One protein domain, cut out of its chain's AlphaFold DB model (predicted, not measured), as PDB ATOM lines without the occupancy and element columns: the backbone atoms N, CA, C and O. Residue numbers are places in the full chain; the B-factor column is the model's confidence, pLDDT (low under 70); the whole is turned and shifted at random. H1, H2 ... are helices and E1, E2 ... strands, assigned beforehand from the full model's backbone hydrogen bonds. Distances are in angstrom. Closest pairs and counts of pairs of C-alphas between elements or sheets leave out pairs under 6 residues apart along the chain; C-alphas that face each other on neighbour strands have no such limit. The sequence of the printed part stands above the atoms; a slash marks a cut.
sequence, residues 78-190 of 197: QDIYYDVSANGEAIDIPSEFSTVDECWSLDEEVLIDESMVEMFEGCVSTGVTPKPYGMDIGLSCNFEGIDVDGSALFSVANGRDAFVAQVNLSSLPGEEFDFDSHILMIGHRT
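This is residues 78 to 190 of the 197 residues of an uncharacterized protein of Hyphomonas sp. 32-62-5 (UniProt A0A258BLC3). The model is one wide, twisted wall of six antiparallel strands, with the short helix H1 over one face near the E4 edge and no named helix or strand over the other face. After the edge strand E1 the chain runs back outside that edge, swings past one end of the wall through E2 and E3, where residues 105 to 111 stick out, and reaches H1. The printed part has 113 residues, with E1, E2, E3, H1, E4, E5, E6, E7 and E8 in chain order; the sheet's order is E1, E8, E7, E6, E5, E4. The class is mostly strand, and the whole is compact, with a radius of gyration of the C-alphas of 15.0 A and spans of 44 by 33 by 22 A.

Begin at the edge strand E1, residues 78 to 86, antiparallel to E8, residues 179 to 189; N 81 and O 184 are 2.8 A apart, within hydrogen-bond range. Next come E7, residues 162 to 171, where N 167 and O 183 of E8 are 2.8 A apart, and E6, residues 146 to 156, where N 153 and O 166 of E7 are 2.7 A apart. Beyond them look for E5, residues 134 to 143, with N 139 and O 150 of E6 at 2.9 A, and the edge strand E4, residues 123 to 131, with N 129 and O 136 of E5 at 2.8 A. E4 to E8 form a meander, each strand the antiparallel neighbour of the one before, in four hairpins. E4 bends by 67 degrees at residue 126, and E5 by 53 degrees at residue 140. H1, residues 114 to 119, is on the sheet at a height of 8.1 A, over E5 and slantwise to the strands, at 42 degrees to E5 on the local plane; its closest C-alphas to E4 are those of Val 117 and Ser 125, 6.3 A apart. In H1, 0 of 2 O i to N i+4 pairs are within hydrogen-bond range, but 3 of 3 O i to N i+3 pairs are. E2, residues 102 to 105, and E3, residues 110 to 112, pair with no named strand and are apart. The closest C-alphas of E1 and E2, Gln 78 and Glu 102, are 5.6 A apart; those of E3 and E5, Ile 112 and Met 135, are 7.5 A apart.

Find C-alpha 78 at (-9.292, 26.820, 34.384); from there E1 runs 26.2 A. E2 is 10.0 A, E3 6.5 A, H1 10.3 A and E4 21.5 A long. E5 runs 26.5 A, E6 31.5 A and E7 30.5 A. E8 runs 33.2 A to C-alpha 189 at (-6.397, 34.860, 37.668).

The C-alphas of Asp 107 and Gly 174, 44.9 A apart, are the two farthest apart. The printed part has no cut, and the link from E1 to E2, 15 residues, is long. Mean pLDDT of the printed part is 70.9; look for values under 70 at 43 residues, among them 92 to 113.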
ATOM      1  N   GLN A  78      -9.420  28.131  33.746       54.84
ATOM      2  CA  GLN A  78      -9.292  26.820  34.384       54.84
ATOM      3  C   GLN A  78      -8.687  25.796  33.425       54.84
ATOM      4  O   GLN A  78      -9.033  25.782  32.258       54.84
ATOM      5  N   ASP A  79      -7.821  24.928  33.940       53.44
ATOM      6  CA  ASP A  79      -7.453  23.663  33.305       53.44
ATOM      7  C   ASP A  79      -8.000  22.517  34.166       53.44
ATOM      8  O   ASP A  79      -7.826  22.536  35.390       53.44
ATOM      9  N   ILE A  80      -8.649  21.521  33.555       58.25
ATOM     10  CA  ILE A  80      -9.158  20.330  34.253       58.25
ATOM     11  C   ILE A  80      -8.513  19.084  33.665       58.25
ATOM     12  O   ILE A  80      -8.733  18.795  32.499       58.25
ATOM     13  N   TYR A  81      -7.766  18.345  34.477       60.47
ATOM     14  CA  TYR A  81      -7.134  17.079  34.119       60.47
ATOM     15  C   TYR A  81      -7.893  15.928  34.773       60.47
ATOM     16  O   TYR A  81      -8.178  15.985  35.970       60.47
ATOM     17  N   TYR A  82      -8.163  14.877  34.004       65.62
ATOM     18  CA  TYR A  82      -8.845  13.676  34.471       65.62
ATOM     19  C   TYR A  82      -7.937  12.462  34.293       65.62
ATOM     20  O   TYR A  82      -7.407  12.234  33.205       65.62
ATOM     21  N   ASP A  83      -7.790  11.680  35.353       70.62
ATOM     22  CA  ASP A  83      -7.248  10.326  35.316       70.62
ATOM     23  C   ASP A  83      -8.319   9.404  35.897       70.62
ATOM     24  O   ASP A  83      -8.800   9.636  37.006       70.62
ATOM     25  N   VAL A  84      -8.770   8.427  35.116       71.69
ATOM     26  CA  VAL A  84      -9.835   7.507  35.515       71.69
ATOM     27  C   VAL A  84      -9.440   6.104  35.100       71.69
ATOM     28  O   VAL A  84      -9.009   5.873  33.969       71.69
ATOM     29  N   SER A  85      -9.635   5.145  35.994       75.81
ATOM     30  CA  SER A  85      -9.442   3.732  35.710       75.81
ATOM     31  C   SER A  85     -10.627   2.904  36.194       75.81
ATOM     32  O   SER A  85     -11.313   3.259  37.153       75.81
ATOM     33  N   ALA A  86     -10.885   1.804  35.494       74.69
ATOM     34  CA  ALA A  86     -11.868   0.805  35.882       74.69
ATOM     35  C   ALA A  86     -11.241  -0.585  35.768       74.69
ATOM     36  O   ALA A  86     -10.697  -0.942  34.723       74.69
ATOM     37  N   ASN A  87     -11.314  -1.382  36.834       81.38
ATOM     38  CA  ASN A  87     -10.710  -2.716  36.908       81.38
ATOM     39  C   ASN A  87      -9.202  -2.715  36.589       81.38
ATOM     40  O   ASN A  87      -8.680  -3.654  35.986       81.38
ATOM     41  N   GLY A  88      -8.508  -1.640  36.974       75.06
ATOM     42  CA  GLY A  88      -7.082  -1.440  36.708       75.06
ATOM     43  C   GLY A  88      -6.734  -1.078  35.258       75.06
ATOM     44  O   GLY A  88      -5.552  -0.931  34.946       75.06
ATOM     45  N   GLU A  89      -7.722  -0.917  34.374       78.00
ATOM     46  CA  GLU A  89      -7.525  -0.399  33.021       78.00
ATOM     47  C   GLU A  89      -7.814   1.104  32.998       78.00
ATOM     48  O   GLU A  89      -8.889   1.547  33.404       78.00
ATOM     49  N   ALA A  90      -6.848   1.897  32.525       74.00
ATOM     50  CA  ALA A  90      -7.044   3.328  32.321       74.00
ATOM     51  C   ALA A  90      -8.115   3.561  31.245       74.00
ATOM     52  O   ALA A  90      -8.064   2.967  30.164       74.00
ATOM     53  N   ILE A  91      -9.071   4.435  31.544       70.25
ATOM     54  CA  ILE A  91     -10.078   4.891  30.595       70.25
ATOM     55  C   ILE A  91      -9.475   6.073  29.842       70.25
ATOM     56  O   ILE A  91      -9.134   7.092  30.437       70.25
ATOM     57  N   ASP A  92      -9.332   5.925  28.526       58.81
ATOM     58  CA  ASP A  92      -8.857   7.009  27.669       58.81
ATOM     59  C   ASP A  92      -9.958   8.070  27.562       58.81
ATOM     60  O   ASP A  92     -11.019   7.820  26.985       58.81
ATOM     61  N   ILE A  93      -9.734   9.228  28.181       59.00
ATOM     62  CA  ILE A  93     -10.660  10.358  28.126       59.00
ATOM     63  C   ILE A  93     -10.261  11.211  26.919       59.00
ATOM     64  O   ILE A  93      -9.120  11.681  26.864       59.00
ATOM     65  N   PRO A  94     -11.172  11.441  25.955       49.25
ATOM     66  CA  PRO A  94     -10.872  12.247  24.780       49.25
ATOM     67  C   PRO A  94     -10.289  13.611  25.165       49.25
ATOM     68  O   PRO A  94     -10.771  14.270  26.086       49.25
ATOM     69  N   SER A  95      -9.269  14.068  24.434       53.31
ATOM     70  CA  SER A  95      -8.514  15.281  24.788       53.31
ATOM     71  C   SER A  95      -9.352  16.568  24.801       53.31
ATOM     72  O   SER A  95      -8.978  17.568  25.404       53.31
ATOM     73  N   GLU A  96     -10.494  16.549  24.117       44.22
ATOM     74  CA  GLU A  96     -11.507  17.611  24.133       44.22
ATOM     75  C   GLU A  96     -12.199  17.781  25.496       44.22
ATOM     76  O   GLU A  96     -12.713  18.859  25.780       44.22
ATOM     77  N   PHE A  97     -12.145  16.764  26.360       48.19
ATOM     78  CA  PHE A  97     -12.624  16.798  27.745       48.19
ATOM     79  C   PHE A  97     -11.477  16.829  28.767       48.19
ATOM     80  O   PHE A  97     -11.722  17.024  29.952       48.19
ATOM     81  N   SER A  98     -10.223  16.657  28.330       43.34
ATOM     82  CA  SER A  98      -9.042  16.601  29.208       43.34
ATOM     83  C   SER A  98      -8.424  17.961  29.534       43.34
ATOM     84  O   SER A  98      -7.445  18.006  30.269       43.34
ATOM     85  N   THR A  99      -8.897  19.032  28.891       46.59
ATOM     86  CA  THR A  99      -8.491  20.426  29.121       46.59
ATOM     87  C   THR A  99      -9.611  21.328  28.622       46.59
ATOM     88  O   THR A  99      -9.759  21.532  27.417       46.59
ATOM     89  N   VAL A 100     -10.410  21.846  29.547       51.47
ATOM     90  CA  VAL A 100     -11.477  22.806  29.263       51.47
ATOM     91  C   VAL A 100     -10.960  24.196  29.630       51.47
ATOM     92  O   VAL A 100     -10.981  24.543  30.803       51.47
ATOM     93  N   ASP A 101     -10.465  24.964  28.650       48.88
ATOM     94  CA  ASP A 101     -10.069  26.370  28.855       48.88
ATOM     95  C   ASP A 101     -11.331  27.233  28.908       48.88
ATOM     96  O   ASP A 101     -11.879  27.665  27.887       48.88
ATOM     97  N   GLU A 102     -11.836  27.419  30.122       49.50
ATOM     98  CA  GLU A 102     -13.007  28.238  30.377       49.50
ATOM     99  C   GLU A 102     -12.643  29.565  31.028       49.50
ATOM    100  O   GLU A 102     -11.858  29.644  31.971       49.50
ATOM    101  N   CYS A 103     -13.270  30.618  30.507       49.59
ATOM    102  CA  CYS A 103     -13.099  31.989  30.946       49.59
ATOM    103  C   CYS A 103     -14.400  32.505  31.549       49.59
ATOM    104  O   CYS A 103     -15.297  32.941  30.822       49.59
ATOM    105  N   TRP A 104     -14.495  32.525  32.876       50.28
ATOM    106  CA  TRP A 104     -15.671  33.080  33.553       50.28
ATOM    107  C   TRP A 104     -15.376  34.461  34.104       50.28
ATOM    108  O   TRP A 104     -14.369  34.660  34.780       50.28
ATOM    109  N   SER A 105     -16.279  35.414  33.876       44.28
ATOM    110  CA  SER A 105     -16.366  36.597  34.725       44.28
ATOM    111  C   SER A 105     -17.206  36.239  35.943       44.28
ATOM    112  O   SER A 105     -18.427  36.112  35.848       44.28
ATOM    113  N   LEU A 106     -16.570  36.078  37.097       48.03
ATOM    114  CA  LEU A 106     -17.313  36.020  38.350       48.03
ATOM    115  C   LEU A 106     -17.899  37.405  38.566       48.03
ATOM    116  O   LEU A 106     -17.116  38.339  38.655       48.03
ATOM    117  N   ASP A 107     -19.222  37.556  38.590       38.06
ATOM    118  CA  ASP A 107     -19.885  38.833  38.888       38.06
ATOM    119  C   ASP A 107     -20.020  39.098  40.396       38.06
ATOM    120  O   ASP A 107     -20.219  40.240  40.820       38.06
ATOM    121  N   GLU A 108     -19.809  38.053  41.197       43.03
ATOM    122  CA  GLU A 108     -20.010  38.004  42.641       43.03
ATOM    123  C   GLU A 108     -18.830  37.328  43.352       43.03
ATOM    124  O   GLU A 108     -17.925  36.780  42.717       43.03
ATOM    125  N   GLU A 109     -18.807  37.423  44.685       47.25
ATOM    126  CA  GLU A 109     -17.777  36.767  45.479       47.25
ATOM    127  C   GLU A 109     -17.988  35.248  45.508       47.25
ATOM    128  O   GLU A 109     -18.949  34.790  46.116       47.25
ATOM    129  N   VAL A 110     -17.093  34.455  44.903       50.66
ATOM    130  CA  VAL A 110     -17.156  32.988  45.044       50.66
ATOM    131  C   VAL A 110     -16.691  32.618  46.443       50.66
ATOM    132  O   VAL A 110     -15.569  32.952  46.840       50.66
ATOM    133  N   LEU A 111     -17.574  31.951  47.181       57.59
ATOM    134  CA  LEU A 111     -17.286  31.351  48.472       57.59
ATOM    135  C   LEU A 111     -16.918  29.884  48.251       57.59
ATOM    136  O   LEU A 111     -17.708  29.123  47.706       57.59
ATOM    137  N   ILE A 112     -15.713  29.488  48.669       65.81
ATOM    138  CA  ILE A 112     -15.395  28.060  48.819       65.81
ATOM    139  C   ILE A 112     -16.024  27.604  50.130       65.81
ATOM    140  O   ILE A 112     -15.539  27.979  51.203       65.81
ATOM    141  N   ASP A 113     -17.085  26.814  50.035       69.31
ATOM    142  CA  ASP A 113     -17.744  26.169  51.163       69.31
ATOM    143  C   ASP A 113     -18.331  24.802  50.765       69.31
ATOM    144  O   ASP A 113     -18.094  24.299  49.667       69.31
ATOM    145  N   GLU A 114     -19.062  24.171  51.685       72.62
ATOM    146  CA  GLU A 114     -19.657  22.845  51.491       72.62
ATOM    147  C   GLU A 114     -20.620  22.768  50.296       72.62
ATOM    148  O   GLU A 114     -20.766  21.700  49.704       72.62
ATOM    149  N   SER A 115     -21.227  23.890  49.887       72.00
ATOM    150  CA  SER A 115     -22.125  23.934  48.725       72.00
ATOM    151  C   SER A 115     -21.414  23.616  47.410       72.00
ATOM    152  O   SER A 115     -22.065  23.228  46.446       72.00
ATOM    153  N   MET A 116     -20.076  23.670  47.365       70.12
ATOM    154  CA  MET A 116     -19.317  23.234  46.189       70.12
ATOM    155  C   MET A 116     -19.547  21.758  45.839       70.12
ATOM    156  O   MET A 116     -19.309  21.370  44.697       70.12
ATOM    157  N   VAL A 117     -20.038  20.937  46.775       72.25
ATOM    158  CA  VAL A 117     -20.426  19.550  46.478       72.25
ATOM    159  C   VAL A 117     -21.597  19.473  45.499       72.25
ATOM    160  O   VAL A 117     -21.656  18.536  44.711       72.25
ATOM    161  N   GLU A 118     -22.477  20.479  45.473       68.25
ATOM    162  CA  GLU A 118     -23.614  20.539  44.543       68.25
ATOM    163  C   GLU A 118     -23.173  20.600  43.071       68.25
ATOM    164  O   GLU A 118     -23.960  20.287  42.179       68.25
ATOM    165  N   MET A 119     -21.911  20.958  42.805       65.75
ATOM    166  CA  MET A 119     -21.324  20.918  41.462       65.75
ATOM    167  C   MET A 119     -21.093  19.489  40.952       65.75
ATOM    168  O   MET A 119     -20.973  19.288  39.746       65.75
ATOM    169  N   PHE A 120     -21.020  18.501  41.846       71.62
ATOM    170  CA  PHE A 120     -20.807  17.101  41.496       71.62
ATOM    171  C   PHE A 120     -22.144  16.358  41.566       71.62
ATOM    172  O   PHE A 120     -22.586  15.923  42.631       71.62
ATOM    173  N   GLU A 121     -22.814  16.230  40.418       71.12
ATOM    174  CA  GLU A 121     -24.096  15.525  40.330       71.12
ATOM    175  C   GLU A 121     -23.964  14.096  40.878       71.12
ATOM    176  O   GLU A 121     -23.070  13.344  40.494       71.12
ATOM    177  N   GLY A 122     -24.871  13.716  41.778       75.81
ATOM    178  CA  GLY A 122     -24.867  12.388  42.393       75.81
ATOM    179  C   GLY A 122     -23.947  12.249  43.608       75.81
ATOM    180  O   GLY A 122     -23.920  11.168  44.191       75.81
ATOM    181  N   CYS A 123     -23.253  13.313  44.024       82.06
ATOM    182  CA  CYS A 123     -22.445  13.342  45.240       82.06
ATOM    183  C   CYS A 123     -23.153  14.043  46.408       82.06
ATOM    184  O   CYS A 123     -23.907  15.002  46.235       82.06
ATOM    185  N   VAL A 124     -22.857  13.590  47.625       88.06
ATOM    186  CA  VAL A 124     -23.216  14.245  48.886       88.06
ATOM    187  C   VAL A 124     -21.973  14.470  49.743       88.06
ATOM    188  O   VAL A 124     -21.015  13.696  49.698       88.06
ATOM    189  N   SER A 125     -21.993  15.538  50.542       89.00
ATOM    190  CA  SER A 125     -20.923  15.821  51.500       89.00
ATOM    191  C   SER A 125     -20.998  14.850  52.677       89.00
ATOM    192  O   SER A 125     -22.054  14.687  53.294       89.00
ATOM    193  N   THR A 126     -19.871  14.230  53.020       90.69
ATOM    194  CA  THR A 126     -19.722  13.403  54.231       90.69
ATOM    195  C   THR A 126     -19.044  14.157  55.376       90.69
ATOM    196  O   THR A 126     -18.950  13.646  56.496       90.69
ATOM    197  N   GLY A 127     -18.614  15.397  55.128       85.44
ATOM    198  CA  GLY A 127     -18.064  16.292  56.135       85.44
ATOM    199  C   GLY A 127     -16.995  17.228  55.587       85.44
ATOM    200  O   GLY A 127     -16.395  16.994  54.542       85.44
ATOM    201  N   VAL A 128     -16.721  18.290  56.345       85.75
ATOM    202  CA  VAL A 128     -15.817  19.366  55.930       85.75
ATOM    203  C   VAL A 128     -14.686  19.548  56.932       85.75
ATOM    204  O   VAL A 128     -14.908  19.800  58.119       85.75
ATOM    205  N   THR A 129     -13.453  19.500  56.435       85.62
ATOM    206  CA  THR A 129     -12.238  19.802  57.189       85.62
ATOM    207  C   THR A 129     -11.588  21.081  56.659       85.62
ATOM    208  O   THR A 129     -10.984  21.084  55.583       85.62
ATOM    209  N   PRO A 130     -11.636  22.191  57.407       78.69
ATOM    210  CA  PRO A 130     -11.007  23.427  56.967       78.69
ATOM    211  C   PRO A 130      -9.482  23.376  57.022       78.69
ATOM    212  O   PRO A 130      -8.887  22.770  57.919       78.69
ATOM    213  N   LYS A 131      -8.839  24.074  56.085       77.94
ATOM    214  CA  LYS A 131      -7.384  24.242  56.002       77.94
ATOM    215  C   LYS A 131      -7.032  25.739  55.999       77.94
ATOM    216  O   LYS A 131      -7.871  26.566  55.663       77.94
ATOM    217  N   PRO A 132      -5.788  26.130  56.333       66.31
ATOM    218  CA  PRO A 132      -5.389  27.544  56.384       66.31
ATOM    219  C   PRO A 132      -5.596  28.340  55.083       66.31
ATOM    220  O   PRO A 132      -5.789  29.552  55.137       66.31
ATOM    221  N   TYR A 133      -5.565  27.668  53.931       70.00
ATOM    222  CA  TYR A 133      -5.721  28.274  52.605       70.00
ATOM    223  C   TYR A 133      -6.665  27.459  51.717       70.00
ATOM    224  O   TYR A 133      -6.471  27.395  50.509       70.00
ATOM    225  N   GLY A 134      -7.636  26.768  52.309       74.06
ATOM    226  CA  GLY A 134      -8.464  25.835  51.564       74.06
ATOM    227  C   GLY A 134      -9.431  25.043  52.429       74.06
ATOM    228  O   GLY A 134      -9.594  25.303  53.623       74.06
ATOM    229  N   MET A 135     -10.043  24.043  51.819       82.00
ATOM    230  CA  MET A 135     -11.042  23.181  52.426       82.00
ATOM    231  C   MET A 135     -10.914  21.777  51.850       82.00
ATOM    232  O   MET A 135     -10.638  21.617  50.670       82.00
ATOM    233  N   ASP A 136     -11.089  20.774  52.693       87.56
ATOM    234  CA  ASP A 136     -11.120  19.367  52.314       87.56
ATOM    235  C   ASP A 136     -12.522  18.846  52.627       87.56
ATOM    236  O   ASP A 136     -12.968  18.948  53.773       87.56
ATOM    237  N   ILE A 137     -13.239  18.396  51.604       86.75
ATOM    238  CA  ILE A 137     -14.633  17.969  51.696       86.75
ATOM    239  C   ILE A 137     -14.690  16.480  51.385       86.75
ATOM    240  O   ILE A 137     -14.278  16.060  50.308       86.75
ATOM    241  N   GLY A 138     -15.196  15.684  52.320       91.00
ATOM    242  CA  GLY A 138     -15.475  14.276  52.075       91.00
ATOM    243  C   GLY A 138     -16.667  14.129  51.136       91.00
ATOM    244  O   GLY A 138     -17.665  14.836  51.284       91.00
ATOM    245  N   LEU A 139     -16.563  13.214  50.180       89.81
ATOM    246  CA  LEU A 139     -17.586  12.948  49.176       89.81
ATOM    247  C   LEU A 139     -18.034  11.494  49.260       89.81
ATOM    248  O   LEU A 139     -17.208  10.599  49.438       89.81
ATOM    249  N   SER A 140     -19.335  11.284  49.102       90.75
ATOM    250  CA  SER A 140     -19.926   9.982  48.804       90.75
ATOM    251  C   SER A 140     -20.860  10.160  47.620       90.75
ATOM    252  O   SER A 140     -21.732  11.031  47.650       90.75
ATOM    253  N   CYS A 141     -20.634   9.410  46.551       85.56
ATOM    254  CA  CYS A 141     -21.316   9.579  45.281       85.56
ATOM    255  C   CYS A 141     -21.899   8.256  44.797       85.56
ATOM    256  O   CYS A 141     -21.308   7.196  44.987       85.56
ATOM    257  N   ASN A 142     -23.036   8.331  44.108       82.62
ATOM    258  CA  ASN A 142     -23.597   7.198  43.385       82.62
ATOM    259  C   ASN A 142     -23.623   7.515  41.889       82.62
ATOM    260  O   ASN A 142     -24.390   8.370  41.434       82.62
ATOM    261  N   PHE A 143     -22.798   6.808  41.121       75.06
ATOM    262  CA  PHE A 143     -22.748   6.944  39.670       75.06
ATOM    263  C   PHE A 143     -23.430   5.748  39.018       75.06
ATOM    264  O   PHE A 143     -22.856   4.671  38.890       75.06
ATOM    265  N   GLU A 144     -24.687   5.947  38.615       71.19
ATOM    266  CA  GLU A 144     -25.500   4.938  37.917       71.19
ATOM    267  C   GLU A 144     -25.561   3.579  38.645       71.19
ATOM    268  O   GLU A 144     -25.639   2.525  38.016       71.19
ATOM    269  N   GLY A 145     -25.574   3.610  39.984       72.94
ATOM    270  CA  GLY A 145     -25.642   2.422  40.833       72.94
ATOM    271  C   GLY A 145     -24.301   1.929  41.377       72.94
ATOM    272  O   GLY A 145     -24.327   0.976  42.147       72.94
ATOM    273  N   ILE A 146     -23.180   2.563  41.022       77.25
ATOM    274  CA  ILE A 146     -21.865   2.295  41.621       77.25
ATOM    275  C   ILE A 146     -21.630   3.304  42.742       77.25
ATOM    276  O   ILE A 146     -21.612   4.514  42.492       77.25
ATOM    277  N   ASP A 147     -21.445   2.801  43.959       84.38
ATOM    278  CA  ASP A 147     -21.109   3.628  45.115       84.38
ATOM    279  C   ASP A 147     -19.597   3.910  45.141       84.38
ATOM    280  O   ASP A 147     -18.762   2.997  45.179       84.38
ATOM    281  N   VAL A 148     -19.242   5.196  45.120       85.50
ATOM    282  CA  VAL A 148     -17.856   5.672  45.178       85.50
ATOM    283  C   VAL A 148     -17.699   6.714  46.277       85.50
ATOM    284  O   VAL A 148     -18.546   7.585  46.450       85.50
ATOM    285  N   ASP A 149     -16.585   6.661  46.994       92.75
ATOM    286  CA  ASP A 149     -16.272   7.567  48.098       92.75
ATOM    287  C   ASP A 149     -14.914   8.231  47.872       92.75
ATOM    288  O   ASP A 149     -14.037   7.711  47.179       92.75
ATOM    289  N   GLY A 150     -14.705   9.383  48.505       91.00
ATOM    290  CA  GLY A 150     -13.402  10.027  48.509       91.00
ATOM    291  C   GLY A 150     -13.437  11.444  49.052       91.00
ATOM    292  O   GLY A 150     -14.114  11.720  50.047       91.00
ATOM    293  N   SER A 151     -12.677  12.350  48.441       90.50
ATOM    294  CA  SER A 151     -12.648  13.745  48.874       90.50
ATOM    295  C   SER A 151     -12.303  14.736  47.770       90.50
ATOM    296  O   SER A 151     -11.616  14.419  46.798       90.50
ATOM    297  N   ALA A 152     -12.763  15.969  47.961       85.25
ATOM    298  CA  ALA A 152     -12.399  17.137  47.181       85.25
ATOM    299  C   ALA A 152     -11.608  18.130  48.043       85.25
ATOM    300  O   ALA A 152     -12.120  18.721  48.995       85.25
ATOM    301  N   LEU A 153     -10.344  18.336  47.686       86.00
ATOM    302  CA  LEU A 153      -9.453  19.316  48.285       86.00
ATOM    303  C   LEU A 153      -9.436  20.589  47.445       86.00
ATOM    304  O   LEU A 153      -8.830  20.632  46.379       86.00
ATOM    305  N   PHE A 154      -9.997  21.654  47.990       81.31
ATOM    306  CA  PHE A 154      -9.952  23.005  47.452       81.31
ATOM    307  C   PHE A 154      -8.832  23.797  48.125       81.31
ATOM    308  O   PHE A 154      -8.682  23.774  49.345       81.31
ATOM    309  N   SER A 155      -8.022  24.508  47.352       77.44
ATOM    310  CA  SER A 155      -6.887  25.293  47.838       77.44
ATOM    311  C   SER A 155      -6.720  26.591  47.060       77.44
ATOM    312  O   SER A 155      -6.997  26.685  45.869       77.44
ATOM    313  N   VAL A 156      -6.231  27.609  47.756       67.69
ATOM    314  CA  VAL A 156      -5.967  28.949  47.237       67.69
ATOM    315  C   VAL A 156      -4.489  29.250  47.426       67.69
ATOM    316  O   VAL A 156      -3.975  29.197  48.544       67.69
ATOM    317  N   ALA A 157      -3.781  29.584  46.351       63.44
ATOM    318  CA  ALA A 157      -2.367  29.924  46.450       63.44
ATOM    319  C   ALA A 157      -2.156  31.278  47.156       63.44
ATOM    320  O   ALA A 157      -2.980  32.198  47.067       63.44
ATOM    321  N   ASN A 158      -1.008  31.422  47.829       50.91
ATOM    322  CA  ASN A 158      -0.591  32.672  48.468       50.91
ATOM    323  C   ASN A 158      -0.614  33.827  47.451       50.91
ATOM    324  O   ASN A 158       0.109  33.801  46.462       50.91
ATOM    325  N   GLY A 159      -1.454  34.833  47.707       55.50
ATOM    326  CA  GLY A 159      -1.744  35.935  46.777       55.50
ATOM    327  C   GLY A 159      -3.191  35.967  46.272       55.50
ATOM    328  O   GLY A 159      -3.638  37.017  45.826       55.50
ATOM    329  N   ARG A 160      -3.960  34.874  46.438       58.75
ATOM    330  CA  ARG A 160      -5.366  34.734  45.985       58.75
ATOM    331  C   ARG A 160      -5.558  34.891  44.472       58.75
ATOM    332  O   ARG A 160      -6.632  35.283  44.014       58.75
ATOM    333  N   ASP A 161      -4.502  34.615  43.718       60.38
ATOM    334  CA  ASP A 161      -4.475  34.728  42.260       60.38
ATOM    335  C   ASP A 161      -4.489  33.354  41.571       60.38
ATOM    336  O   ASP A 161      -4.538  33.289  40.348       60.38
ATOM    337  N   ALA A 162      -4.462  32.260  42.336       64.38
ATOM    338  CA  ALA A 162      -4.635  30.914  41.808       64.38
ATOM    339  C   ALA A 162      -5.460  30.051  42.766       64.38
ATOM    340  O   ALA A 162      -5.359  30.182  43.992       64.38
ATOM    341  N   PHE A 163      -6.249  29.173  42.171       72.38
ATOM    342  CA  PHE A 163      -7.123  28.197  42.791       72.38
ATOM    343  C   PHE A 163      -6.711  26.812  42.303       72.38
ATOM    344  O   PHE A 163      -6.344  26.642  41.145       72.38
ATOM    345  N   VAL A 164      -6.763  25.823  43.182       74.56
ATOM    346  CA  VAL A 164      -6.554  24.424  42.824       74.56
ATOM    347  C   VAL A 164      -7.634  23.609  43.511       74.56
ATOM    348  O   VAL A 164      -7.831  23.769  44.715       74.56
ATOM    349  N   ALA A 165      -8.299  22.730  42.776       75.50
ATOM    350  CA  ALA A 165      -9.140  21.695  43.343       75.50
ATOM    351  C   ALA A 165      -8.649  20.317  42.902       75.50
ATOM    352  O   ALA A 165      -8.291  20.118  41.749       75.50
ATOM    353  N   GLN A 166      -8.585  19.383  43.838       82.38
ATOM    354  CA  GLN A 166      -8.215  17.994  43.593       82.38
ATOM    355  C   GLN A 166      -9.340  17.119  44.111       82.38
ATOM    356  O   GLN A 166      -9.636  17.175  45.300       82.38
ATOM    357  N   VAL A 167      -9.955  16.331  43.244       84.75
ATOM    358  CA  VAL A 167     -11.008  15.388  43.613       84.75
ATOM    359  C   VAL A 167     -10.463  13.988  43.418       84.75
ATOM    360  O   VAL A 167      -9.938  13.682  42.354       84.75
ATOM    361  N   ASN A 168     -10.563  13.160  44.446       88.25
ATOM    362  CA  ASN A 168     -10.214  11.749  44.381       88.25
ATOM    363  C   ASN A 168     -11.460  10.963  44.766       88.25
ATOM    364  O   ASN A 168     -12.010  11.230  45.836       88.25
ATOM    365  N   LEU A 169     -11.903  10.037  43.920       87.06
ATOM    366  CA  LEU A 169     -13.028   9.144  44.204       87.06
ATOM    367  C   LEU A 169     -12.643   7.725  43.819       87.06
ATOM    368  O   LEU A 169     -12.113   7.517  42.727       87.06
ATOM    369  N   SER A 170     -12.988   6.769  44.670       87.81
ATOM    370  CA  SER A 170     -12.747   5.350  44.430       87.81
ATOM    371  C   SER A 170     -13.980   4.533  44.828       87.81
ATOM    372  O   SER A 170     -14.698   4.892  45.763       87.81
ATOM    373  N   SER A 171     -14.244   3.429  44.132       86.38
ATOM    374  CA  SER A 171     -15.332   2.506  44.474       86.38
ATOM    375  C   SER A 171     -15.146   1.886  45.853       86.38
ATOM    376  O   SER A 171     -14.022   1.611  46.290       86.38
ATOM    377  N   LEU A 172     -16.260   1.599  46.524       85.00
ATOM    378  CA  LEU A 172     -16.236   0.891  47.797       85.00
ATOM    379  C   LEU A 172     -15.786  -0.578  47.645       85.00
ATOM    380  O   LEU A 172     -15.964  -1.201  46.595       85.00
ATOM    381  N   PRO A 173     -15.225  -1.192  48.706       80.56
ATOM    382  CA  PRO A 173     -14.862  -2.602  48.667       80.56
ATOM    383  C   PRO A 173     -16.087  -3.499  48.442       80.56
ATOM    384  O   PRO A 173     -16.998  -3.527  49.268       80.56
ATOM    385  N   GLY A 174     -16.058  -4.306  47.380       76.38
ATOM    386  CA  GLY A 174     -17.124  -5.260  47.051       76.38
ATOM    387  C   GLY A 174     -18.045  -4.826  45.911       76.38
ATOM    388  O   GLY A 174     -18.909  -5.617  45.532       76.38
ATOM    389  N   GLU A 175     -17.829  -3.634  45.350       80.44
ATOM    390  CA  GLU A 175     -18.459  -3.207  44.102       80.44
ATOM    391  C   GLU A 175     -18.051  -4.104  42.922       80.44
ATOM    392  O   GLU A 175     -16.978  -4.714  42.907       80.44
ATOM    393  N   GLU A 176     -18.930  -4.203  41.921       75.06
ATOM    394  CA  GLU A 176     -18.698  -5.016  40.715       75.06
ATOM    395  C   GLU A 176     -17.525  -4.481  39.873       75.06
ATOM    396  O   GLU A 176     -16.873  -5.244  39.155       75.06
ATOM    397  N   PHE A 177     -17.239  -3.183  39.992       73.56
ATOM    398  CA  PHE A 177     -16.201  -2.477  39.255       73.56
ATOM    399  C   PHE A 177     -15.260  -1.767  40.226       73.56
ATOM    400  O   PHE A 177     -15.716  -1.006  41.076       73.56
ATOM    401  N   ASP A 178     -13.958  -1.993  40.060       80.00
ATOM    402  CA  ASP A 178     -12.909  -1.258  40.772       80.00
ATOM    403  C   ASP A 178     -12.678   0.078  40.058       80.00
ATOM    404  O   ASP A 178     -11.932   0.144  39.080       80.00
ATOM    405  N   PHE A 179     -13.421   1.104  40.463       79.38
ATOM    406  CA  PHE A 179     -13.350   2.453  39.910       79.38
ATOM    407  C   PHE A 179     -12.374   3.296  40.724       79.38
ATOM    408  O   PHE A 179     -12.490   3.365  41.945       79.38
ATOM    409  N   ASP A 180     -11.474   3.998  40.046       81.31
ATOM    410  CA  ASP A 180     -10.617   5.008  40.661       81.31
ATOM    411  C   ASP A 180     -10.547   6.234  39.754       81.31
ATOM    412  O   ASP A 180     -10.421   6.111  38.532       81.31
ATOM    413  N   SER A 181     -10.663   7.417  40.346       78.88
ATOM    414  CA  SER A 181     -10.601   8.678  39.624       78.88
ATOM    415  C   SER A 181      -9.845   9.740  40.401       78.88
ATOM    416  O   SER A 181     -10.007   9.901  41.613       78.88
ATOM    417  N   HIS A 182      -9.078  10.520  39.653       81.81
ATOM    418  CA  HIS A 182      -8.382  11.699  40.116       81.81
ATOM    419  C   HIS A 182      -8.637  12.852  39.142       81.81
ATOM    420  O   HIS A 182      -8.312  12.785  37.956       81.81
ATOM    421  N   ILE A 183      -9.230  13.925  39.659       76.75
ATOM    422  CA  ILE A 183      -9.560  15.137  38.913       76.75
ATOM    423  C   ILE A 183      -8.741  16.282  39.492       76.75
ATOM    424  O   ILE A 183      -8.868  16.604  40.673       76.75
ATOM    425  N   LEU A 184      -7.935  16.935  38.661       71.94
ATOM    426  CA  LEU A 184      -7.165  18.116  39.034       71.94
ATOM    427  C   LEU A 184      -7.680  19.327  38.264       71.94
ATOM    428  O   LEU A 184      -7.549  19.415  37.052       71.94
ATOM    429  N   MET A 185      -8.209  20.291  38.995       69.44
ATOM    430  CA  MET A 185      -8.682  21.574  38.505       69.44
ATOM    431  C   MET A 185      -7.701  22.666  38.924       69.44
ATOM    432  O   MET A 185      -7.424  22.825  40.113       69.44
ATOM    433  N   ILE A 186      -7.208  23.460  37.981       67.75
ATOM    434  CA  ILE A 186      -6.289  24.568  38.255       67.75
ATOM    435  C   ILE A 186      -6.884  25.838  37.673       67.75
ATOM    436  O   ILE A 186      -6.995  25.968  36.466       67.75
ATOM    437  N   GLY A 187      -7.262  26.774  38.536       65.75
ATOM    438  CA  GLY A 187      -7.743  28.096  38.160       65.75
ATOM    439  C   GLY A 187      -6.656  29.154  38.330       65.75
ATOM    440  O   GLY A 187      -6.034  29.250  39.390       65.75
ATOM    441  N   HIS A 188      -6.465  30.016  37.338       60.97
ATOM    442  CA  HIS A 188      -5.570  31.165  37.422       60.97
ATOM    443  C   HIS A 188      -6.317  32.466  37.170       60.97
ATOM    444  O   HIS A 188      -7.126  32.582  36.251       60.97
ATOM    445  N   ARG A 189      -5.989  33.491  37.957       57.47
ATOM    446  CA  ARG A 189      -6.397  34.860  37.668       57.47
ATOM    447  C   ARG A 189      -5.706  35.303  36.386       57.47
ATOM    448  O   ARG A 189      -4.506  35.579  36.384       57.47
ATOM    449  N   THR A 190      -6.480  35.473  35.328       51.72
ATOM    450  CA  THR A 190      -5.997  36.082  34.094       51.72
ATOM    451  C   THR A 190      -6.548  37.503  34.005       51.72
ATOM    452  O   THR A 190      -7.722  37.779  34.225       51.72
TER     453      THR A 190